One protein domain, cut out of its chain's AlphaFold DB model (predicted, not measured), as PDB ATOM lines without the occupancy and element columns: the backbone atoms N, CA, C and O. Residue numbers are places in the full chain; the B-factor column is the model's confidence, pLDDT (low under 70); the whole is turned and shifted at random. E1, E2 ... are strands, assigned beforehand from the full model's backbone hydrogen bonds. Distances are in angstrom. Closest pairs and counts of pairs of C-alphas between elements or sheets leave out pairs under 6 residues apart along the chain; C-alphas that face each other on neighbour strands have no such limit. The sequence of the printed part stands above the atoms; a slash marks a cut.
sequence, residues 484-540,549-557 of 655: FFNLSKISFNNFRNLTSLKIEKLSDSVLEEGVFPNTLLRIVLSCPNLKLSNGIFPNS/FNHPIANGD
ATOM      1  N   PHE A 484     227.302 161.223 162.580       79.39
ATOM      2  CA  PHE A 484     226.838 161.618 161.261       79.39
ATOM      3  C   PHE A 484     227.871 161.278 160.194       79.39
ATOM      4  O   PHE A 484     229.043 161.651 160.284       79.39
ATOM      5  N   PHE A 485     227.429 160.536 159.182       73.37
ATOM      6  CA  PHE A 485     228.337 159.998 158.176       73.37
ATOM      7  C   PHE A 485     228.585 160.967 157.036       73.37
ATOM      8  O   PHE A 485     229.730 161.090 156.632       73.37
ATOM      9  N   ASN A 486     227.530 161.614 156.531       75.11
ATOM     10  CA  ASN A 486     227.609 162.394 155.304       75.11
ATOM     11  C   ASN A 486     226.716 163.648 155.359       75.11
ATOM     12  O   ASN A 486     225.488 163.547 155.303       75.11
ATOM     13  N   LEU A 487     227.343 164.826 155.429       77.68
ATOM     14  CA  LEU A 487     226.713 166.148 155.445       77.68
ATOM     15  C   LEU A 487     225.973 166.485 154.157       77.68
ATOM     16  O   LEU A 487     224.945 167.153 154.240       77.68
ATOM     17  N   SER A 488     226.405 165.963 153.006       72.61
ATOM     18  CA  SER A 488     225.735 166.220 151.719       72.61
ATOM     19  C   SER A 488     224.282 165.730 151.684       72.61
ATOM     20  O   SER A 488     223.478 166.233 150.902       72.61
ATOM     21  N   LYS A 489     223.900 164.799 152.572       74.36
ATOM     22  CA  LYS A 489     222.511 164.330 152.694       74.36
ATOM     23  C   LYS A 489     221.567 165.375 153.285       74.36
ATOM     24  O   LYS A 489     220.362 165.304 153.055       74.36
ATOM     25  N   ILE A 490     222.080 166.342 154.047       76.73
ATOM     26  CA  ILE A 490     221.266 167.397 154.653       76.73
ATOM     27  C   ILE A 490     221.595 168.719 153.978       76.73
ATOM     28  O   ILE A 490     222.662 169.293 154.165       76.73
ATOM     29  N   SER A 491     220.615 169.275 153.270       81.13
ATOM     30  CA  SER A 491     220.700 170.658 152.808       81.13
ATOM     31  C   SER A 491     220.448 171.612 153.980       81.13
ATOM     32  O   SER A 491     219.324 172.071 154.209       81.13
ATOM     33  N   PHE A 492     221.498 171.904 154.760       83.51
ATOM     34  CA  PHE A 492     221.409 172.812 155.911       83.51
ATOM     35  C   PHE A 492     220.970 174.231 155.511       83.51
ATOM     36  O   PHE A 492     220.367 174.946 156.312       83.51
ATOM     37  N   ASN A 493     221.170 174.605 154.246       83.70
ATOM     38  CA  ASN A 493     220.689 175.854 153.654       83.70
ATOM     39  C   ASN A 493     219.160 176.024 153.719       83.70
ATOM     40  O   ASN A 493     218.660 177.148 153.689       83.70
ATOM     41  N   ASN A 494     218.404 174.939 153.917       84.70
ATOM     42  CA  ASN A 494     216.954 175.000 154.098       84.70
ATOM     43  C   ASN A 494     216.505 175.392 155.521       84.70
ATOM     44  O   ASN A 494     215.323 175.694 155.722       84.70
ATOM     45  N   PHE A 495     217.402 175.413 156.514       89.96
ATOM     46  CA  PHE A 495     217.060 175.703 157.910       89.96
ATOM     47  C   PHE A 495     217.266 177.184 158.240       89.96
ATOM     48  O   PHE A 495     218.303 177.610 158.752       89.96
ATOM     49  N   ARG A 496     216.221 177.979 157.999       89.65
ATOM     50  CA  ARG A 496     216.248 179.446 158.157       89.65
ATOM     51  C   ARG A 496     216.513 179.940 159.584       89.65
ATOM     52  O   ARG A 496     216.916 181.082 159.750       89.65
ATOM     53  N   ASN A 497     216.286 179.099 160.593       93.07
ATOM     54  CA  ASN A 497     216.447 179.462 162.005       93.07
ATOM     55  C   ASN A 497     217.601 178.720 162.699       93.07
ATOM     56  O   ASN A 497     217.801 178.908 163.898       93.07
ATOM     57  N   LEU A 498     218.351 177.871 161.986       95.18
ATOM     58  CA  LEU A 498     219.407 177.062 162.593       95.18
ATOM     59  C   LEU A 498     220.599 177.942 162.980       95.18
ATOM     60  O   LEU A 498     221.327 178.426 162.123       95.18
ATOM     61  N   THR A 499     220.820 178.117 164.282       96.38
ATOM     62  CA  THR A 499     221.893 178.974 164.820       96.38
ATOM     63  C   THR A 499     223.015 178.183 165.487       96.38
ATOM     64  O   THR A 499     224.129 178.696 165.629       96.38
ATOM     65  N   SER A 500     222.746 176.936 165.883       96.18
ATOM     66  CA  SER A 500     223.703 176.066 166.564       96.18
ATOM     67  C   SER A 500     223.692 174.659 165.977       96.18
ATOM     68  O   SER A 500     222.659 173.988 165.985       96.18
ATOM     69  N   LEU A 501     224.866 174.192 165.554       94.41
ATOM     70  CA  LEU A 501     225.093 172.832 165.076       94.41
ATOM     71  C   LEU A 501     226.180 172.152 165.915       94.41
ATOM     72  O   LEU A 501     227.275 172.690 166.097       94.41
ATOM     73  N   LYS A 502     225.883 170.958 166.426       94.23
ATOM     74  CA  LYS A 502     226.841 170.118 167.145       94.23
ATOM     75  C   LYS A 502     226.843 168.709 166.566       94.23
ATOM     76  O   LYS A 502     225.824 168.035 166.627       94.23
ATOM     77  N   ILE A 503     227.993 168.250 166.085       91.72
ATOM     78  CA  ILE A 503     228.188 166.886 165.588       91.72
ATOM     79  C   ILE A 503     229.335 166.255 166.375       91.72
ATOM     80  O   ILE A 503     230.450 166.779 166.378       91.72
ATOM     81  N   GLU A 504     229.055 165.184 167.121       90.67
ATOM     82  CA  GLU A 504     230.044 164.570 168.023       90.67
ATOM     83  C   GLU A 504     230.970 163.568 167.343       90.67
ATOM     84  O   GLU A 504     232.027 163.305 167.899       90.67
ATOM     85  N   LYS A 505     230.612 163.061 166.165       88.74
ATOM     86  CA  LYS A 505     231.443 162.219 165.311       88.74
ATOM     87  C   LYS A 505     231.017 162.442 163.864       88.74
ATOM     88  O   LYS A 505     229.933 162.018 163.467       88.74
ATOM     89  N   LEU A 506     231.844 163.152 163.107       86.78
ATOM     90  CA  LEU A 506     231.645 163.415 161.686       86.78
ATOM     91  C   LEU A 506     232.670 162.617 160.877       86.78
ATOM     92  O   LEU A 506     233.872 162.763 161.096       86.78
ATOM     93  N   SER A 507     232.183 161.780 159.959       82.30
ATOM     94  CA  SER A 507     233.052 160.939 159.120       82.30
ATOM     95  C   SER A 507     233.606 161.679 157.897       82.30
ATOM     96  O   SER A 507     234.714 161.368 157.460       82.30
ATOM     97  N   ASP A 508     232.881 162.674 157.371       77.10
ATOM     98  CA  ASP A 508     233.360 163.505 156.263       77.10
ATOM     99  C   ASP A 508     234.615 164.285 156.663       77.10
ATOM    100  O   ASP A 508     234.578 165.163 157.524       77.10
ATOM    101  N   SER A 509     235.732 163.971 156.007       74.97
ATOM    102  CA  SER A 509     237.003 164.696 156.159       74.97
ATOM    103  C   SER A 509     237.116 165.897 155.220       74.97
ATOM    104  O   SER A 509     237.859 166.839 155.504       74.97
ATOM    105  N   VAL A 510     236.381 165.864 154.107       78.67
ATOM    106  CA  VAL A 510     236.343 166.909 153.084       78.67
ATOM    107  C   VAL A 510     234.936 167.476 153.059       78.67
ATOM    108  O   VAL A 510     233.984 166.766 152.746       78.67
ATOM    109  N   LEU A 511     234.820 168.749 153.421       81.92
ATOM    110  CA  LEU A 511     233.565 169.484 153.390       81.92
ATOM    111  C   LEU A 511     233.566 170.403 152.177       81.92
ATOM    112  O   LEU A 511     234.560 171.075 151.915       81.92
ATOM    113  N   GLU A 512     232.453 170.423 151.449       81.57
ATOM    114  CA  GLU A 512     232.258 171.366 150.353       81.57
ATOM    115  C   GLU A 512     232.054 172.786 150.895       81.57
ATOM    116  O   GLU A 512     231.458 173.000 151.959       81.57
ATOM    117  N   GLU A 513     232.540 173.772 150.145       83.20
ATOM    118  CA  GLU A 513     232.275 175.178 150.429       83.20
ATOM    119  C   GLU A 513     230.758 175.441 150.400       83.20
ATOM    120  O   GLU A 513     230.041 174.974 149.516       83.20
ATOM    121  N   GLY A 514     230.243 176.171 151.392       84.12
ATOM    122  CA  GLY A 514     228.810 176.481 151.474       84.12
ATOM    123  C   GLY A 514     227.910 175.357 152.009       84.12
ATOM    124  O   GLY A 514     226.683 175.503 151.979       84.12
ATOM    125  N   VAL A 515     228.476 174.266 152.553       87.43
ATOM    126  CA  VAL A 515     227.693 173.187 153.199       87.43
ATOM    127  C   VAL A 515     226.902 173.680 154.420       87.43
ATOM    128  O   VAL A 515     225.830 173.164 154.744       87.43
ATOM    129  N   PHE A 516     227.422 174.700 155.105       91.33
ATOM    130  CA  PHE A 516     226.830 175.289 156.300       91.33
ATOM    131  C   PHE A 516     226.124 176.617 155.971       91.33
ATOM    132  O   PHE A 516     226.725 177.486 155.339       91.33
ATOM    133  N   PRO A 517     224.886 176.840 156.449       91.65
ATOM    134  CA  PRO A 517     224.143 178.062 156.176       91.65
ATOM    135  C   PRO A 517     224.709 179.260 156.936       91.65
ATOM    136  O   PRO A 517     225.130 179.151 158.089       91.65
ATOM    137  N   ASN A 518     224.566 180.448 156.343       93.13
ATOM    138  CA  ASN A 518     224.916 181.737 156.959       93.13
ATOM    139  C   ASN A 518     224.026 182.135 158.161       93.13
ATOM    140  O   ASN A 518     224.140 183.238 158.691       93.13
ATOM    141  N   THR A 519     223.116 181.264 158.599       94.77
ATOM    142  CA  THR A 519     222.344 181.418 159.842       94.77
ATOM    143  C   THR A 519     223.108 180.895 161.062       94.77
ATOM    144  O   THR A 519     222.805 181.282 162.194       94.77
ATOM    145  N   LEU A 520     224.123 180.047 160.856       95.38
ATOM    146  CA  LEU A 520     224.889 179.439 161.937       95.38
ATOM    147  C   LEU A 520     225.792 180.456 162.632       95.38
ATOM    148  O   LEU A 520     226.627 181.118 162.021       95.38
ATOM    149  N   LEU A 521     225.664 180.512 163.956       96.30
ATOM    150  CA  LEU A 521     226.495 181.330 164.841       96.30
ATOM    151  C   LEU A 521     227.464 180.470 165.653       96.30
ATOM    152  O   LEU A 521     228.486 180.965 166.140       96.30
ATOM    153  N   ARG A 522     227.144 179.182 165.815       96.54
ATOM    154  CA  ARG A 522     227.916 178.235 166.608       96.54
ATOM    155  C   ARG A 522     228.026 176.878 165.927       96.54
ATOM    156  O   ARG A 522     227.014 176.262 165.599       96.54
ATOM    157  N   ILE A 523     229.255 176.375 165.855       95.52
ATOM    158  CA  ILE A 523     229.571 175.035 165.370       95.52
ATOM    159  C   ILE A 523     230.448 174.306 166.398       95.52
ATOM    160  O   ILE A 523     231.431 174.848 166.912       95.52
ATOM    161  N   VAL A 524     230.074 173.069 166.723       95.74
ATOM    162  CA  VAL A 524     230.889 172.130 167.504       95.74
ATOM    163  C   VAL A 524     231.043 170.852 166.690       95.74
ATOM    164  O   VAL A 524     230.063 170.133 166.521       95.74
ATOM    165  N   LEU A 525     232.250 170.546 166.225       93.73
ATOM    166  CA  LEU A 525     232.526 169.347 165.434       93.73
ATOM    167  C   LEU A 525     233.565 168.474 166.133       93.73
ATOM    168  O   LEU A 525     234.523 168.980 166.722       93.73
ATOM    169  N   SER A 526     233.381 167.161 166.052       93.24
ATOM    170  CA  SER A 526     234.465 166.195 166.215       93.24
ATOM    171  C   SER A 526     234.696 165.519 164.877       93.24
ATOM    172  O   SER A 526     233.865 164.740 164.415       93.24
ATOM    173  N   CYS A 527     235.794 165.883 164.236       90.06
ATOM    174  CA  CYS A 527     236.253 165.282 162.999       90.06
ATOM    175  C   CYS A 527     237.785 165.315 163.054       90.06
ATOM    176  O   CYS A 527     238.361 166.393 162.887       90.06
ATOM    177  N   PRO A 528     238.438 164.182 163.367       87.67
ATOM    178  CA  PRO A 528     239.890 164.130 163.498       87.67
ATOM    179  C   PRO A 528     240.604 164.563 162.219       87.67
ATOM    180  O   PRO A 528     241.513 165.378 162.282       87.67
ATOM    181  N   ASN A 529     240.109 164.088 161.070       88.75
ATOM    182  CA  ASN A 529     240.707 164.282 159.748       88.75
ATOM    183  C   ASN A 529     240.144 165.492 158.984       88.75
ATOM    184  O   ASN A 529     240.192 165.510 157.752       88.75
ATOM    185  N   LEU A 530     239.545 166.465 159.678       90.18
ATOM    186  CA  LEU A 530     238.945 167.630 159.030       90.18
ATOM    187  C   LEU A 530     240.023 168.426 158.292       90.18
ATOM    188  O   LEU A 530     240.938 168.963 158.916       90.18
ATOM    189  N   LYS A 531     239.888 168.543 156.972       87.43
ATOM    190  CA  LYS A 531     240.730 169.433 156.175       87.43
ATOM    191  C   LYS A 531     240.119 170.821 156.185       87.43
ATOM    192  O   LYS A 531     239.061 171.030 155.599       87.43
ATOM    193  N   LEU A 532     240.775 171.752 156.870       89.54
ATOM    194  CA  LEU A 532     240.395 173.153 156.792       89.54
ATOM    195  C   LEU A 532     240.791 173.724 155.426       89.54
ATOM    196  O   LEU A 532     241.808 173.350 154.847       89.54
ATOM    197  N   SER A 533     239.933 174.588 154.905       87.24
ATOM    198  CA  SER A 533     240.201 175.453 153.766       87.24
ATOM    199  C   SER A 533     239.280 176.663 153.868       87.24
ATOM    200  O   SER A 533     238.242 176.618 154.543       87.24
ATOM    201  N   ASN A 534     239.673 177.755 153.218       86.14
ATOM    202  CA  ASN A 534     238.882 178.977 153.198       86.14
ATOM    203  C   ASN A 534     237.471 178.705 152.636       86.14
ATOM    204  O   ASN A 534     237.327 178.018 151.629       86.14
ATOM    205  N   GLY A 535     236.436 179.232 153.295       86.50
ATOM    206  CA  GLY A 535     235.035 179.104 152.867       86.50
ATOM    207  C   GLY A 535     234.254 177.905 153.429       86.50
ATOM    208  O   GLY A 535     233.027 177.887 153.325       86.50
ATOM    209  N   ILE A 536     234.899 176.935 154.097       90.07
ATOM    210  CA  ILE A 536     234.176 175.796 154.710       90.07
ATOM    211  C   ILE A 536     233.158 176.279 155.745       90.07
ATOM    212  O   ILE A 536     232.022 175.808 155.786       90.07
ATOM    213  N   PHE A 537     233.566 177.206 156.608       93.36
ATOM    214  CA  PHE A 537     232.705 177.768 157.640       93.36
ATOM    215  C   PHE A 537     232.070 179.083 157.171       93.36
ATOM    216  O   PHE A 537     232.748 179.898 156.549       93.36
ATOM    217  N   PRO A 538     230.797 179.342 157.517       93.34
ATOM    218  CA  PRO A 538     230.103 180.540 157.068       93.34
ATOM    219  C   PRO A 538     230.638 181.789 157.781       93.34
ATOM    220  O   PRO A 538     230.969 181.749 158.968       93.34
ATOM    221  N   ASN A 539     230.620 182.937 157.102       93.98
ATOM    222  CA  ASN A 539     231.075 184.225 157.654       93.98
ATOM    223  C   ASN A 539     230.179 184.771 158.786       93.98
ATOM    224  O   ASN A 539     230.504 185.769 159.427       93.98
ATOM    225  N   SER A 540     229.034 184.139 159.052       95.19
ATOM    226  CA  SER A 540     228.203 184.412 160.228       95.19
ATOM    227  C   SER A 540     228.756 183.782 161.511       95.19
ATOM    228  O   SER A 540     228.335 184.151 162.612       95.19
ATOM    229  N   PHE A 549     240.209 167.708 166.452       91.29
ATOM    230  CA  PHE A 549     241.001 168.281 165.377       91.29
ATOM    231  C   PHE A 549     242.454 168.475 165.811       91.29
ATOM    232  O   PHE A 549     242.722 169.195 166.776       91.29
ATOM    233  N   ASN A 550     243.368 167.869 165.056       90.38
ATOM    234  CA  ASN A 550     244.805 167.990 165.256       90.38
ATOM    235  C   ASN A 550     245.529 168.039 163.900       90.38
ATOM    236  O   ASN A 550     246.280 167.135 163.543       90.38
ATOM    237  N   HIS A 551     245.249 169.079 163.117       90.38
ATOM    238  CA  HIS A 551     245.924 169.373 161.850       90.38
ATOM    239  C   HIS A 551     246.345 170.842 161.814       90.38
ATOM    240  O   HIS A 551     245.721 171.639 162.506       90.38
ATOM    241  N   PRO A 552     247.358 171.230 161.017       90.95
ATOM    242  CA  PRO A 552     247.786 172.624 160.924       90.95
ATOM    243  C   PRO A 552     246.628 173.568 160.585       90.95
ATOM    244  O   PRO A 552     245.811 173.259 159.719       90.95
ATOM    245  N   ILE A 553     246.592 174.724 161.248       92.40
ATOM    246  CA  ILE A 553     245.717 175.845 160.893       92.40
ATOM    247  C   ILE A 553     246.575 176.840 160.123       92.40
ATOM    248  O   ILE A 553     247.546 177.351 160.674       92.40
ATOM    249  N   ALA A 554     246.242 177.097 158.862       91.57
ATOM    250  CA  ALA A 554     246.880 178.141 158.078       91.57
ATOM    251  C   ALA A 554     246.098 179.458 158.184       91.57
ATOM    252  O   ALA A 554     244.885 179.488 158.412       91.57
ATOM    253  N   ASN A 555     246.796 180.573 157.970       91.78
ATOM    254  CA  ASN A 555     246.160 181.879 157.849       91.78
ATOM    255  C   ASN A 555     245.061 181.862 156.763       91.78
ATOM    256  O   ASN A 555     245.320 181.514 155.611       91.78
ATOM    257  N   GLY A 556     243.845 182.261 157.140       89.67
ATOM    258  CA  GLY A 556     242.667 182.285 156.266       89.67
ATOM    259  C   GLY A 556     241.766 181.047 156.342       89.67
ATOM    260  O   GLY A 556     240.642 181.110 155.853       89.67
ATOM    261  N   ASP A 557     242.188 179.962 156.999       92.97
ATOM    262  CA  ASP A 557     241.352 178.761 157.185       92.97
ATOM    263  C   ASP A 557     240.146 179.012 158.101       92.97
ATOM    264  O   ASP A 557     239.085 178.396 157.973       92.97
TER     265      ASP A 557
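What this domain is: This is residues 484 to 540 and 549 to 557 of the 655 residues of an uncharacterized protein of Dictyostelium discoideum (UniProt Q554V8). This is a domain of little regular structure: a chain wound in stacked turns, with strands E1 and E2 side by side along one side and the long unnamed stretches 484 to 499, 507 to 521 and 526 to 540 making most of the rest. The printed part has 66 residues, with no named helix and two strands, E1 then E2, in one parallel sheet. The class is all strand, though the named elements hold only 11 residues. The whole is compact, with a radius of gyration of the C-alphas of 11.6 A and spans of 32 by 25 by 17 A.

Where its parts are: E1, residues 500 to 506, begins at C-alpha 500 (223.703, 176.066, 166.564) and measures 15.7 A. E2, residues 522 to 525, measures 10.1 A and ends at C-alpha 525 (232.526, 169.347, 165.434).

How they stand to each other: E1 and E2 are parallel neighbours, 6 degrees between directions. C-alphas 502 and 524 face each other at 4.5 A. N 503 and O 524, 2.8 A apart, are within hydrogen-bond range.

The domain as a whole: The link from E1 to E2 is long, 15 residues. Residues 541 to 548 are not printed; C-alphas 540 and 549 are 21.2 A apart. No printed residue is under 70 in pLDDT.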